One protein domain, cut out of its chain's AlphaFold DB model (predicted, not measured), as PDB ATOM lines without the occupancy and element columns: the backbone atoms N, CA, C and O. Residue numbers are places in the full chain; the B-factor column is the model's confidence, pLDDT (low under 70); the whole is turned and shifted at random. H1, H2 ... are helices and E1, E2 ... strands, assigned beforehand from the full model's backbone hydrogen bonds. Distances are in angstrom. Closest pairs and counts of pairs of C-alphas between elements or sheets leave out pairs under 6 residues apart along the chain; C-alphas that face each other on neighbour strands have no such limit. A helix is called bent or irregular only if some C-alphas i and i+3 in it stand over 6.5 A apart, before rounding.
ATOM      1  N   THR A   5     291.305 248.677 464.832       91.00
ATOM      2  CA  THR A   5     292.468 248.390 463.968       91.00
ATOM      3  C   THR A   5     293.605 249.376 464.217       91.00
ATOM      4  O   THR A   5     293.344 250.543 464.516       91.00
ATOM      5  N   SER A   6     294.866 248.955 464.106       86.19
ATOM      6  CA  SER A   6     295.992 249.905 464.108       86.19
ATOM      7  C   SER A   6     295.940 250.837 462.887       86.19
ATOM      8  O   SER A   6     295.239 250.561 461.919       86.19
ATOM      9  N   GLU A   7     296.707 251.933 462.892       79.69
ATOM     10  CA  GLU A   7     296.758 252.901 461.771       79.69
ATOM     11  C   GLU A   7     297.143 252.295 460.413       79.69
ATOM     12  O   GLU A   7     296.834 252.873 459.375       79.69
ATOM     13  N   ARG A   8     297.826 251.144 460.410       80.81
ATOM     14  CA  ARG A   8     298.189 250.397 459.194       80.81
ATOM     15  C   ARG A   8     297.238 249.237 458.887       80.81
ATOM     16  O   ARG A   8     297.475 248.502 457.939       80.81
ATOM     17  N   GLU A   9     296.213 249.046 459.716       77.31
ATOM     18  CA  GLU A   9     295.278 247.909 459.709       77.31
ATOM     19  C   GLU A   9     295.943 246.522 459.866       77.31
ATOM     20  O   GLU A   9     295.318 245.489 459.642       77.31
ATOM     21  N   GLU A  10     297.204 246.494 460.305       84.88
ATOM     22  CA  GLU A  10     298.006 245.276 460.486       84.88
ATOM     23  C   GLU A  10     297.648 244.520 461.781       84.88
ATOM     24  O   GLU A  10     297.689 243.289 461.818       84.88
ATOM     25  N   ASP A  11     297.252 245.253 462.827       89.19
ATOM     26  CA  ASP A  11     296.811 244.711 464.114       89.19
ATOM     27  C   ASP A  11     295.303 244.940 464.286       89.19
ATOM     28  O   ASP A  11     294.790 246.019 463.974       89.19
ATOM     29  N   ILE A  12     294.602 243.940 464.825       92.62
ATOM     30  CA  ILE A  12     293.140 243.915 464.980       92.62
ATOM     31  C   ILE A  12     292.797 243.550 466.425       92.62
ATOM     32  O   ILE A  12     293.274 242.536 466.928       92.62
ATOM     33  N   LEU A  13     291.938 244.328 467.078       92.88
ATOM     34  CA  LEU A  13     291.519 244.157 468.470       92.88
ATOM     35  C   LEU A  13     289.988 244.074 468.576       92.88
ATOM     36  O   LEU A  13     289.264 244.900 468.021       92.88
ATOM     37  N   ILE A  14     289.494 243.106 469.343       93.25
ATOM     38  CA  ILE A  14     288.100 243.033 469.809       93.25
ATOM     39  C   ILE A  14     288.135 242.927 471.330       93.25
ATOM     40  O   ILE A  14     288.875 242.104 471.862       93.25
ATOM     41  N   GLY A  15     287.330 243.724 472.030       89.88
ATOM     42  CA  GLY A  15     287.265 243.707 473.488       89.88
ATOM     43  C   GLY A  15     285.929 244.178 474.051       89.88
ATOM     44  O   GLY A  15     285.116 244.792 473.370       89.88
ATOM     45  N   THR A  16     285.674 243.872 475.313       85.56
ATOM     46  CA  THR A  16     284.465 244.266 476.040       85.56
ATOM     47  C   THR A  16     284.834 244.667 477.456       85.56
ATOM     48  O   THR A  16     285.731 244.059 478.032       85.56
ATOM     49  N   GLY A  17     284.139 245.661 478.006       87.94
ATOM     50  CA  GLY A  17     284.446 246.217 479.318       87.94
ATOM     51  C   GLY A  17     284.813 247.688 479.265       87.94
ATOM     52  O   GLY A  17     284.676 248.296 478.206       87.94
ATOM     53  N   GLU A  18     285.284 248.208 480.395       84.94
ATOM     54  CA  GLU A  18     285.769 249.581 480.537       84.94
ATOM     55  C   GLU A  18     287.247 249.581 480.978       84.94
ATOM     56  O   GLU A  18     287.673 248.718 481.750       84.94
ATOM     57  N   VAL A  19     288.030 250.562 480.531       88.12
ATOM     58  CA  VAL A  19     289.373 250.875 481.050       88.12
ATOM     59  C   VAL A  19     289.363 252.294 481.605       88.12
ATOM     60  O   VAL A  19     289.330 253.259 480.850       88.12
ATOM     61  N   TRP A  20     289.400 252.454 482.925       83.38
ATOM     62  CA  TRP A  20     289.195 253.746 483.584       83.38
ATOM     63  C   TRP A  20     290.415 254.668 483.482       83.38
ATOM     64  O   TRP A  20     290.249 255.870 483.276       83.38
ATOM     65  N   ASN A  21     291.638 254.125 483.532       90.88
ATOM     66  CA  ASN A  21     292.875 254.914 483.469       90.88
ATOM     67  C   ASN A  21     293.516 255.003 482.065       90.88
ATOM     68  O   ASN A  21     294.706 255.298 481.937       90.88
ATOM     69  N   TYR A  22     292.742 254.796 480.992       90.75
ATOM     70  CA  TYR A  22     293.243 254.793 479.607       90.75
ATOM     71  C   TYR A  22     294.061 256.043 479.227       90.75
ATOM     72  O   TYR A  22     295.056 255.936 478.509       90.75
ATOM     73  N   GLN A  23     293.689 257.214 479.756       89.69
ATOM     74  CA  GLN A  23     294.379 258.490 479.521       89.69
ATOM     75  C   GLN A  23     295.770 258.559 480.178       89.69
ATOM     76  O   GLN A  23     296.641 259.274 479.693       89.69
ATOM     77  N   GLU A  24     296.003 257.807 481.258       90.44
ATOM     78  CA  GLU A  24     297.307 257.701 481.932       90.44
ATOM     79  C   GLU A  24     298.213 256.652 481.271       90.44
ATOM     80  O   GLU A  24     299.443 256.746 481.305       90.44
ATOM     81  N   LEU A  25     297.599 255.625 480.675       85.69
ATOM     82  CA  LEU A  25     298.289 254.553 479.964       85.69
ATOM     83  C   LEU A  25     298.887 255.038 478.643       85.69
ATOM     84  O   LEU A  25     300.038 254.709 478.346       85.69
ATOM     85  N   VAL A  26     298.119 255.825 477.879       89.12
ATOM     86  CA  VAL A  26     298.533 256.418 476.597       89.12
ATOM     87  C   VAL A  26     298.175 257.912 476.526       89.12
ATOM     88  O   VAL A  26     297.229 258.298 475.835       89.12
ATOM     89  N   PRO A  27     298.928 258.779 477.232       87.88
ATOM     90  CA  PRO A  27     298.711 260.223 477.196       87.88
ATOM     91  C   PRO A  27     298.733 260.782 475.770       87.88
ATOM     92  O   PRO A  27     299.419 260.252 474.893       87.88
ATOM     93  N   ASP A  28     297.964 261.850 475.550       86.19
ATOM     94  CA  ASP A  28     297.876 262.602 474.287       86.19
ATOM     95  C   ASP A  28     297.563 261.756 473.029       86.19
ATOM     96  O   ASP A  28     297.777 262.195 471.898       86.19
ATOM     97  N   THR A  29     297.028 260.543 473.212       85.81
ATOM     98  CA  THR A  29     296.668 259.620 472.128       85.81
ATOM     99  C   THR A  29     295.164 259.658 471.873       85.81
ATOM    100  O   THR A  29     294.371 259.383 472.771       85.81
ATOM    101  N   ASP A  30     294.763 259.951 470.634       85.75
ATOM    102  CA  ASP A  30     293.357 259.884 470.221       85.75
ATOM    103  C   ASP A  30     292.910 258.414 470.108       85.75
ATOM    104  O   ASP A  30     293.446 257.642 469.302       85.75
ATOM    105  N   LEU A  31     291.959 258.013 470.954       87.31
ATOM    106  CA  LEU A  31     291.423 256.653 471.033       87.31
ATOM    107  C   LEU A  31     289.947 256.630 470.631       87.31
ATOM    108  O   LEU A  31     289.150 257.462 471.062       87.31
ATOM    109  N   ARG A  32     289.537 255.602 469.879       88.38
ATOM    110  CA  ARG A  32     288.129 255.417 469.463       88.38
ATOM    111  C   ARG A  32     287.230 254.913 470.600       88.38
ATOM    112  O   ARG A  32     286.007 254.899 470.452       88.38
ATOM    113  N   SER A  33     287.841 254.422 471.674       90.31
ATOM    114  CA  SER A  33     287.260 254.047 472.965       90.31
ATOM    115  C   SER A  33     288.422 253.800 473.931       90.31
ATOM    116  O   SER A  33     289.528 253.481 473.513       90.31
ATOM    117  N   ASP A  34     288.168 253.925 475.220       90.19
ATOM    118  CA  ASP A  34     289.007 253.428 476.311       90.19
ATOM    119  C   ASP A  34     289.653 252.040 476.052       90.19
ATOM    120  O   ASP A  34     290.864 251.895 476.198       90.19
ATOM    121  N   VAL A  35     288.898 251.046 475.559       89.88
ATOM    122  CA  VAL A  35     289.393 249.688 475.241       89.88
ATOM    123  C   VAL A  35     290.366 249.673 474.046       89.88
ATOM    124  O   VAL A  35     291.174 248.755 473.920       89.88
ATOM    125  N   ASP A  36     290.369 250.699 473.189       90.44
ATOM    126  CA  ASP A  36     291.310 250.855 472.063       90.44
ATOM    127  C   ASP A  36     292.781 250.961 472.538       90.44
ATOM    128  O   ASP A  36     293.717 250.693 471.780       90.44
ATOM    129  N   VAL A  37     293.001 251.270 473.826       89.81
ATOM    130  CA  VAL A  37     294.325 251.329 474.471       89.81
ATOM    131  C   VAL A  37     295.156 250.060 474.252       89.81
ATOM    132  O   VAL A  37     296.370 250.142 474.051       89.81
ATOM    133  N   PHE A  38     294.525 248.881 474.183       90.38
ATOM    134  CA  PHE A  38     295.229 247.605 474.009       90.38
ATOM    135  C   PHE A  38     295.864 247.413 472.621       90.38
ATOM    136  O   PHE A  38     296.656 246.486 472.453       90.38
ATOM    137  N   LEU A  39     295.580 248.271 471.630       89.56
ATOM    138  CA  LEU A  39     296.356 248.327 470.379       89.56
ATOM    139  C   LEU A  39     297.667 249.112 470.521       89.56
ATOM    140  O   LEU A  39     298.567 248.953 469.696       89.56
ATOM    141  N   ARG A  40     297.768 249.972 471.538       85.62
ATOM    142  CA  ARG A  40     298.888 250.896 471.758       85.62
ATOM    143  C   ARG A  40     299.838 250.429 472.854       85.62
ATOM    144  O   ARG A  40     301.025 250.731 472.783       85.62
ATOM    145  N   LEU A  41     299.341 249.655 473.818       81.62
ATOM    146  CA  LEU A  41     300.192 248.952 474.773       81.62
ATOM    147  C   LEU A  41     301.067 247.911 474.061       81.62
ATOM    148  O   LEU A  41     300.623 247.207 473.144       81.62
ATOM    149  N   ASP A  42     302.309 247.788 474.528       70.44
ATOM    150  CA  ASP A  42     303.086 246.573 474.313       70.44
ATOM    151  C   ASP A  42     302.442 245.445 475.126       70.44
ATOM    152  O   ASP A  42     302.052 245.634 476.277       70.44
ATOM    153  N   MET A  43     302.324 244.265 474.528       67.50
ATOM    154  CA  MET A  43     301.568 243.133 475.067       67.50
ATOM    155  C   MET A  43     302.332 242.348 476.152       67.50
ATOM    156  O   MET A  43     302.046 241.180 476.419       67.50
ATOM    157  N   MET A  44     303.313 242.988 476.786       54.28
ATOM    158  CA  MET A  44     304.024 242.466 477.950       54.28
ATOM    159  C   MET A  44     303.136 242.570 479.195       54.28
ATOM    160  O   MET A  44     302.448 243.572 479.388       54.28
ATOM    161  N   ALA A  45     303.195 241.561 480.072       43.91
ATOM    162  CA  ALA A  45     302.371 241.503 481.287       43.91
ATOM    163  C   ALA A  45     302.452 242.798 482.120       43.91
ATOM    164  O   ALA A  45     301.423 243.370 482.456       43.91
ATOM    165  N   THR A  46     303.663 243.340 482.286       45.91
ATOM    166  CA  THR A  46     303.953 244.560 483.058       45.91
ATOM    167  C   THR A  46     303.244 245.832 482.576       45.91
ATOM    168  O   THR A  46     303.183 246.806 483.326       45.91
ATOM    169  N   GLN A  47     302.720 245.870 481.344       60.78
ATOM    170  CA  GLN A  47     301.858 246.963 480.878       60.78
ATOM    171  C   GLN A  47     300.379 246.700 481.172       60.78
ATOM    172  O   GLN A  47     299.647 247.654 481.419       60.78
ATOM    173  N   LEU A  48     299.942 245.435 481.190       67.25
ATOM    174  CA  LEU A  48     298.576 245.049 481.558       67.25
ATOM    175  C   LEU A  48     298.316 245.221 483.061       67.25
ATOM    176  O   LEU A  48     297.213 245.599 483.437       67.25
ATOM    177  N   ASP A  49     299.332 245.038 483.909       61.66
ATOM    178  CA  ASP A  49     299.228 245.258 485.363       61.66
ATOM    179  C   ASP A  49     298.991 246.736 485.739       61.66
ATOM    180  O   ASP A  49     298.563 247.040 486.851       61.66
ATOM    181  N   ARG A  50     299.245 247.671 484.810       69.81
ATOM    182  CA  ARG A  50     298.945 249.104 484.970       69.81
ATOM    183  C   ARG A  50     297.491 249.453 484.634       69.81
ATOM    184  O   ARG A  50     297.112 250.605 484.819       69.81
ATOM    185  N   VAL A  51     296.720 248.523 484.070       76.12
ATOM    186  CA  VAL A  51     295.393 248.794 483.506       76.12
ATOM    187  C   VAL A  51     294.328 248.668 484.587       76.12
ATOM    188  O   VAL A  51     294.006 247.567 485.029       76.12
ATOM    189  N   ASP A  52     293.764 249.805 484.984       78.00
ATOM    190  CA  ASP A  52     292.648 249.879 485.922       78.00
ATOM    191  C   ASP A  52     291.334 249.844 485.132       78.00
ATOM    192  O   ASP A  52     291.047 250.753 484.350       78.00
ATOM    193  N   GLY A  53     290.573 248.757 485.256       76.44
ATOM    194  CA  GLY A  53     289.377 248.528 484.449       76.44
ATOM    195  C   GLY A  53     288.841 247.102 484.513       76.44
ATOM    196  O   GLY A  53     289.531 246.167 484.922       76.44
ATOM    197  N   ASP A  54     287.606 246.925 484.052       76.38
ATOM    198  CA  ASP A  54     286.924 245.640 483.968       76.38
ATOM    199  C   ASP A  54     286.779 245.204 482.502       76.38
ATOM    200  O   ASP A  54     285.729 245.364 481.891       76.38
ATOM    201  N   PHE A  55     287.848 244.658 481.918       85.25
ATOM    202  CA  PHE A  55     287.983 244.361 480.488       85.25
ATOM    203  C   PHE A  55     288.155 242.868 480.151       85.25
ATOM    204  O   PHE A  55     288.636 242.069 480.944       85.25
ATOM    205  N   ALA A  56     287.847 242.482 478.915       85.44
ATOM    206  CA  ALA A  56     288.292 241.242 478.280       85.44
ATOM    207  C   ALA A  56     288.500 241.476 476.783       85.44
ATOM    208  O   ALA A  56     287.612 242.018 476.128       85.44
ATOM    209  N   PHE A  57     289.638 241.066 476.221       90.94
ATOM    210  CA  PHE A  57     289.954 241.317 474.815       90.94
ATOM    211  C   PHE A  57     290.784 240.218 474.145       90.94
ATOM    212  O   PHE A  57     291.421 239.388 474.796       90.94
ATOM    213  N   VAL A  58     290.790 240.265 472.811       90.00
ATOM    214  CA  VAL A  58     291.659 239.492 471.922       90.00
ATOM    215  C   VAL A  58     292.245 240.426 470.858       90.00
ATOM    216  O   VAL A  58     291.499 241.105 470.151       90.00
ATOM    217  N   ARG A  59     293.577 240.445 470.729       89.75
ATOM    218  CA  ARG A  59     294.341 241.188 469.714       89.75
ATOM    219  C   ARG A  59     295.079 240.216 468.796       89.75
ATOM    220  O   ARG A  59     295.863 239.401 469.271       89.75
ATOM    221  N   SER A  60     294.866 240.324 467.490       87.69
ATOM    222  CA  SER A  60     295.734 239.742 466.463       87.69
ATOM    223  C   SER A  60     296.785 240.766 466.054       87.69
ATOM    224  O   SER A  60     296.458 241.944 465.909       87.69
ATOM    225  N   THR A  61     298.015 240.319 465.822       83.75
ATOM    226  CA  THR A  61     299.109 241.152 465.301       83.75
ATOM    227  C   THR A  61     299.432 240.845 463.839       83.75
ATOM    228  O   THR A  61     299.103 239.764 463.337       83.75
ATOM    229  N   ALA A  62     300.140 241.767 463.179       81.94
ATOM    230  CA  ALA A  62     300.627 241.656 461.798       81.94
ATOM    231  C   ALA A  62     301.278 240.297 461.455       81.94
ATOM    232  O   ALA A  62     301.083 239.730 460.378       81.94
ATOM    233  N   ASP A  63     302.044 239.748 462.399       81.00
ATOM    234  CA  ASP A  63     302.781 238.485 462.287       81.00
ATOM    235  C   ASP A  63     301.968 237.241 462.696       81.00
ATOM    236  O   ASP A  63     302.523 236.158 462.890       81.00
ATOM    237  N   ARG A  64     300.636 237.376 462.773       76.88
ATOM    238  CA  ARG A  64     299.664 236.314 463.089       76.88
ATOM    239  C   ARG A  64     299.815 235.707 464.489       76.88
ATOM    240  O   ARG A  64     299.388 234.569 464.712       76.88
ATOM    241  N   ARG A  65     300.389 236.447 465.443       77.31
ATOM    242  CA  ARG A  65     300.256 236.119 466.869       77.31
ATOM    243  C   ARG A  65     298.907 236.610 467.389       77.31
ATOM    244  O   ARG A  65     298.345 237.585 466.894       77.31
ATOM    245  N   PHE A  66     298.397 235.911 468.395       78.19
ATOM    246  CA  PHE A  66     297.181 236.279 469.110       78.19
ATOM    247  C   PHE A  66     297.520 236.506 470.574       78.19
ATOM    248  O   PHE A  66     298.154 235.663 471.206       78.19
ATOM    249  N   TRP A  67     297.044 237.623 471.099       80.31
ATOM    250  CA  TRP A  67     297.056 237.952 472.511       80.31
ATOM    251  C   TRP A  67     295.622 237.946 473.007       80.31
ATOM    252  O   TRP A  67     294.732 238.457 472.330       80.31
ATOM    253  N   ALA A  68     295.395 237.378 474.180       81.69
ATOM    254  CA  ALA A  68     294.111 237.423 474.855       81.69
ATOM    255  C   ALA A  68     294.367 237.724 476.329       81.69
ATOM    256  O   ALA A  68     295.327 237.209 476.905       81.69
ATOM    257  N   ALA A  69     293.533 238.570 476.917       80.31
ATOM    258  CA  ALA A  69     293.599 238.917 478.328       80.31
ATOM    259  C   ALA A  69     292.212 239.321 478.833       80.31
ATOM    260  O   ALA A  69     291.321 239.671 478.057       80.31
ATOM    261  N   ARG A  70     292.041 239.273 480.149       77.44
ATOM    262  CA  ARG A  70     290.893 239.829 480.865       77.44
ATOM    263  C   ARG A  70     291.377 240.465 482.157       77.44
ATOM    264  O   ARG A  70     292.518 240.235 482.557       77.44
ATOM    265  N   ASP A  71     290.500 241.233 482.776       72.31
ATOM    266  CA  ASP A  71     290.762 241.921 484.020       72.31
ATOM    267  C   ASP A  71     291.169 240.961 485.140       72.31
ATOM    268  O   ASP A  71     290.866 239.763 485.154       72.31
ATOM    269  N   ILE A  72     291.858 241.553 486.103       58.47
ATOM    270  CA  ILE A  72     292.452 240.924 487.276       58.47
ATOM    271  C   ILE A  72     291.465 240.053 488.069       58.47
ATOM    272  O   ILE A  72     291.836 238.967 488.516       58.47
ATOM    273  N   ALA A  73     290.226 240.518 488.248       48.81
ATOM    274  CA  ALA A  73     289.193 239.816 489.007       48.81
ATOM    275  C   ALA A  73     288.352 238.877 488.122       48.81
ATOM    276  O   ALA A  73     287.571 238.067 488.622       48.81
ATOM    277  N   GLY A  74     288.508 238.973 486.801       59.03
ATOM    278  CA  GLY A  74     287.686 238.297 485.818       59.03
ATOM    279  C   GLY A  74     286.236 238.787 485.787       59.03
ATOM    280  O   GLY A  74     285.357 237.989 485.455       59.03
ATOM    281  N   VAL A  75     285.969 240.056 486.104       64.38
ATOM    282  CA  VAL A  75     284.642 240.682 485.983       64.38
ATOM    283  C   VAL A  75     284.070 240.499 484.577       64.38
ATOM    284  O   VAL A  75     282.898 240.140 484.430       64.38
ATOM    285  N   ARG A  76     284.891 240.656 483.529       76.88
ATOM    286  CA  ARG A  76     284.483 240.311 482.164       76.88
ATOM    287  C   ARG A  76     284.827 238.855 481.856       76.88
ATOM    288  O   ARG A  76     285.985 238.439 481.980       76.88
ATOM    289  N   PRO A  77     283.836 238.041 481.450       70.75
ATOM    290  CA  PRO A  77     284.080 236.657 481.097       70.75
ATOM    291  C   PRO A  77     284.783 236.567 479.742       70.75
ATOM    292  O   PRO A  77     284.428 237.247 478.778       70.75
ATOM    293  N   LEU A  78     285.752 235.661 479.666       82.88
ATOM    294  CA  LEU A  78     286.381 235.236 478.426       82.88
ATOM    295  C   LEU A  78     286.560 233.719 478.487       82.88
ATOM    296  O   LEU A  78     286.923 233.160 479.522       82.88
ATOM    297  N   PHE A  79     286.286 233.055 477.375       82.94
ATOM    298  CA  PHE A  79     286.426 231.621 477.168       82.94
ATOM    299  C   PHE A  79     287.270 231.386 475.920       82.94
ATOM    300  O   PHE A  79     287.286 232.216 475.009       82.94
ATOM    301  N   TYR A  80     287.920 230.229 475.853       85.38
ATOM    302  CA  TYR A  80     288.611 229.760 474.660       85.38
ATOM    303  C   TYR A  80     288.242 228.311 474.341       85.38
ATOM    304  O   TYR A  80     287.879 227.524 475.217       85.38
ATOM    305  N   ALA A  81     288.322 227.972 473.059       84.19
ATOM    306  CA  ALA A  81     288.133 226.623 472.549       84.19
ATOM    307  C   ALA A  81     289.464 226.067 472.050       84.19
ATOM    308  O   ALA A  81     290.211 226.789 471.384       84.19
ATOM    309  N   THR A  82     289.740 224.792 472.308       82.50
ATOM    310  CA  THR A  82     290.905 224.089 471.755       82.50
ATOM    311  C   THR A  82     290.498 223.042 470.732       82.50
ATOM    312  O   THR A  82     289.401 222.482 470.796       82.50
ATOM    313  N   ASN A  83     291.408 222.731 469.811       83.31
ATOM    314  CA  ASN A  83     291.296 221.539 468.978       83.31
ATOM    315  C   ASN A  83     291.737 220.269 469.731       83.31
ATOM    316  O   ASN A  83     292.169 220.331 470.884       83.31
ATOM    317  N   ALA A  84     291.637 219.110 469.072       76.81
ATOM    318  CA  ALA A  84     292.037 217.815 469.637       76.81
ATOM    319  C   ALA A  84     293.536 217.715 469.994       76.81
ATOM    320  O   ALA A  84     293.911 216.862 470.787       76.81
ATOM    321  N   ALA A  85     294.377 218.601 469.449       73.88
ATOM    322  CA  ALA A  85     295.799 218.724 469.774       73.88
ATOM    323  C   ALA A  85     296.077 219.824 470.825       73.88
ATOM    324  O   ALA A  85     297.175 220.370 470.874       73.88
ATOM    325  N   GLY A  86     295.067 220.233 471.605       61.00
ATOM    326  CA  GLY A  86     295.198 221.213 472.691       61.00
ATOM    327  C   GLY A  86     295.400 222.672 472.258       61.00
ATOM    328  O   GLY A  86     295.330 223.570 473.095       61.00
ATOM    329  N   LYS A  87     295.592 222.959 470.965       71.88
ATOM    330  CA  LYS A  87     295.838 224.321 470.472       71.88
ATOM    331  C   LYS A  87     294.563 225.178 470.562       71.88
ATOM    332  O   LYS A  87     293.541 224.746 470.021       71.88
ATOM    333  N   PRO A  88     294.605 226.395 471.143       73.44
ATOM    334  CA  PRO A  88     293.503 227.353 471.064       73.44
ATOM    335  C   PRO A  88     293.159 227.716 469.612       73.44
ATOM    336  O   PRO A  88     294.049 227.994 468.807       73.44
ATOM    337  N   ILE A  89     291.867 227.705 469.280       84.44
ATOM    338  CA  ILE A  89     291.342 227.963 467.925       84.44
ATOM    339  C   ILE A  89     290.239 229.025 467.869       84.44
ATOM    340  O   ILE A  89     289.959 229.536 466.789       84.44
ATOM    341  N   ALA A  90     289.610 229.361 468.998       87.06
ATOM    342  CA  ALA A  90     288.579 230.394 469.078       87.06
ATOM    343  C   ALA A  90     288.490 230.968 470.498       87.06
ATOM    344  O   ALA A  90     288.842 230.288 471.463       87.06
ATOM    345  N   PHE A  91     287.970 232.190 470.610       87.44
ATOM    346  CA  PHE A  91     287.691 232.887 471.867       87.44
ATOM    347  C   PHE A  91     286.280 233.483 471.825       87.44
ATOM    348  O   PHE A  91     285.810 233.860 470.752       87.44
ATOM    349  N   ALA A  92     285.607 233.581 472.971       87.75
ATOM    350  CA  ALA A  92     284.308 234.247 473.095       87.75
ATOM    351  C   ALA A  92     284.031 234.680 474.539       87.75
ATOM    352  O   ALA A  92     284.509 234.045 475.476       87.75
ATOM    353  N   SER A  93     283.189 235.697 474.737       83.50
ATOM    354  CA  SER A  93     282.745 236.112 476.079       83.50
ATOM    355  C   SER A  93     281.822 235.090 476.758       83.50
ATOM    356  O   SER A  93     281.657 235.114 477.973       83.50
ATOM    357  N   GLU A  94     281.233 234.159 476.000       78.38
ATOM    358  CA  GLU A  94     280.350 233.111 476.520       78.38
ATOM    359  C   GLU A  94     280.692 231.741 475.918       78.38
ATOM    360  O   GLU A  94     280.762 231.593 474.696       78.38
ATOM    361  N   ALA A  95     280.792 230.701 476.755       79.69
ATOM    362  CA  ALA A  95     281.058 229.327 476.311       79.69
ATOM    363  C   ALA A  95     280.087 228.822 475.224       79.69
ATOM    364  O   ALA A  95     280.483 228.053 474.349       79.69
ATOM    365  N   LYS A  96     278.824 229.277 475.237       79.88
ATOM    366  CA  LYS A  96     277.781 228.856 474.281       79.88
ATOM    367  C   LYS A  96     278.126 229.164 472.815       79.88
ATOM    368  O   LYS A  96     277.638 228.474 471.928       79.88
ATOM    369  N   ALA A  97     278.978 230.160 472.559       84.31
ATOM    370  CA  ALA A  97     279.440 230.505 471.213       84.31
ATOM    371  C   ALA A  97     280.537 229.558 470.685       84.31
ATOM    372  O   ALA A  97     280.874 229.603 469.506       84.31
ATOM    373  N   LEU A  98     281.103 228.710 471.552       83.56
ATOM    374  CA  LEU A  98     282.272 227.879 471.264       83.56
ATOM    375  C   LEU A  98     281.951 226.381 471.131       83.56
ATOM    376  O   LEU A  98     282.759 225.637 470.589       83.56
ATOM    377  N   VAL A  99     280.788 225.919 471.601       75.38
ATOM    378  CA  VAL A  99     280.453 224.479 471.693       75.38
ATOM    379  C   VAL A  99     280.040 223.808 470.373       75.38
ATOM    380  O   VAL A  99     279.803 222.606 470.359       75.38
ATOM    381  N   SER A 100     279.921 224.552 469.270       67.94
ATOM    382  CA  SER A 100     279.313 224.081 468.010       67.94
ATOM    383  C   SER A 100     280.281 223.927 466.824       67.94
ATOM    384  O   SER A 100     279.848 223.596 465.720       67.94
ATOM    385  N   GLY A 101     281.583 224.161 467.016       68.50
ATOM    386  CA  GLY A 101     282.579 224.052 465.943       68.50
ATOM    387  C   GLY A 101     283.055 222.608 465.705       68.50
ATOM    388  O   GLY A 101     283.449 221.952 466.665       68.50
ATOM    389  N   PRO A 102     283.139 222.113 464.450       65.56
ATOM    390  CA  PRO A 102     283.553 220.730 464.153       65.56
ATOM    391  C   PRO A 102     285.012 220.412 464.528       65.56
ATOM    392  O   PRO A 102     285.400 219.248 464.566       65.56
ATOM    393  N   SER A 103     285.818 221.440 464.811       79.69
ATOM    394  CA  SER A 103     287.211 221.318 465.253       79.69
ATOM    395  C   SER A 103     287.393 221.519 466.763       79.69
ATOM    396  O   SER A 103     288.534 221.539 467.218       79.69
ATOM    397  N   VAL A 104     286.318 221.721 467.536       80.88
ATOM    398  CA  VAL A 104     286.384 222.003 468.980       80.88
ATOM    399  C   VAL A 104     286.367 220.699 469.773       80.88
ATOM    400  O   VAL A 104     285.398 219.949 469.728       80.88
ATOM    401  N   ALA A 105     287.434 220.451 470.533       77.75
ATOM    402  CA  ALA A 105     287.543 219.308 471.441       77.75
ATOM    403  C   ALA A 105     287.216 219.676 472.898       77.75
ATOM    404  O   ALA A 105     286.693 218.851 473.643       77.75
ATOM    405  N   LYS A 106     287.519 220.911 473.316       78.38
ATOM    406  CA  LYS A 106     287.268 221.411 474.673       78.38
ATOM    407  C   LYS A 106     286.967 222.905 474.634       78.38
ATOM    408  O   LYS A 106     287.587 223.642 473.870       78.38
ATOM    409  N   VAL A 107     286.051 223.346 475.493       74.31
ATOM    410  CA  VAL A 107     285.836 224.760 475.828       74.31
ATOM    411  C   VAL A 107     286.270 224.963 477.277       74.31
ATOM    412  O   VAL A 107     285.936 224.153 478.141       74.31
ATOM    413  N   ALA A 108     287.029 226.022 477.540       62.81
ATOM    414  CA  ALA A 108     287.530 226.369 478.862       62.81
ATOM    415  C   ALA A 108     287.369 227.871 479.128       62.81
ATOM    416  O   ALA A 108     287.342 228.683 478.202       62.81
ATOM    417  N   VAL A 109     287.269 228.246 480.403       66.62
ATOM    418  CA  VAL A 109     287.374 229.648 480.826       66.62
ATOM    419  C   VAL A 109     288.803 230.116 480.549       66.62
ATOM    420  O   VAL A 109     289.755 229.420 480.895       66.62
ATOM    421  N   PHE A 110     288.963 231.287 479.936       55.50
ATOM    422  CA  PHE A 110     290.256 231.958 479.854       55.50
ATOM    423  C   PHE A 110     290.580 232.509 481.252       55.50
ATOM    424  O   PHE A 110     289.809 233.335 481.753       55.50
TER     425      PHE A 110
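What this domain is: This is residues 5 to 110 of the 395 residues of a protein of Tetrabaena socialis (UniProt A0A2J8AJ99). The model has two lobes in a row: a larger one, in which a twisted sheet of E1, E2 and E3 has the short helix H2 packed on one face, and a smaller one made of the three-stranded sheet E5, E4, E6. H1 lies beyond H2, far from the small lobe, and residues 71 to 78 join the lobes. The printed part has 106 residues, under half of them in named elements, with three named helices and six named strands in the order E1 H1 H2 H3 E2 E3 E4 E5 E6. Both sheets, E1 - E2 - E3 and E5 - E4 - E6, are antiparallel, and the class is mixed, helices and strands. The whole is compact, with a radius of gyration of the C-alphas of 14.5 A and spans of 45 by 31 by 23 A.

Where its parts are: E1, residues 12 to 19, begins with C-alpha 12 at (293.140, 243.915, 464.980), is 17.9 A long and bends by 85 degrees at residue 16. H1 is residues 22 to 25, H2 residues 34 to 39, 10.7 A long, and H3 residues 45 to 48. H2 is neither bent nor irregular, but only just: C-alphas 35 and 38 are 6.3 A apart. E2, residues 53 to 60, is 21.0 A long and bends by 52 degrees at residue 56. E3 is residues 66 to 70, 13.8 A long; E4 is residues 79 to 82 and E5 residues 88 to 92. E6, residues 106 to 109, ends with C-alpha 109 at (287.374, 229.648, 480.826).

How they stand to each other: E1 and E2 are antiparallel at 178 degrees, with N 16 and O 56 within hydrogen-bond range at 2.8 A. E2 and E3 form a hairpin, with N 59 and O 67 at 2.8 A. H2 is on this sheet; its closest C-alpha pair with E1 is Val 19 and Asp 34, 5.4 A. H1 touches H2, the closest C-alphas being those of Tyr 22 and Asp 34, 5.5 A. H3 touches no helix and is not on either sheet. E4 and E5 form a hairpin, with N 81 and O 90 at 2.9 A; E4 and E6 are antiparallel, with N 80 and O 108 at 2.9 A. Between E2 and E5 the closest C-alphas are those of Val 58 and Phe 91, 7.7 A. In H2, 0 of 2 O i to N i+4 pairs and 3 of 3 O i to N i+3 pairs are within range; H1 and H3 are too short for an O i to N i+4 pair.

The domain as a whole: The two C-alphas farthest apart, those of Asp 28 and Ala 84, are 45.4 A apart. The printed part has no cut, and E5 to E6 is a long link of 13 residues. The mean pLDDT of the printed part is 79.4; residues 43 to 50, 72 to 75, 86, 100 to 102 and 108 to 110 are under 70.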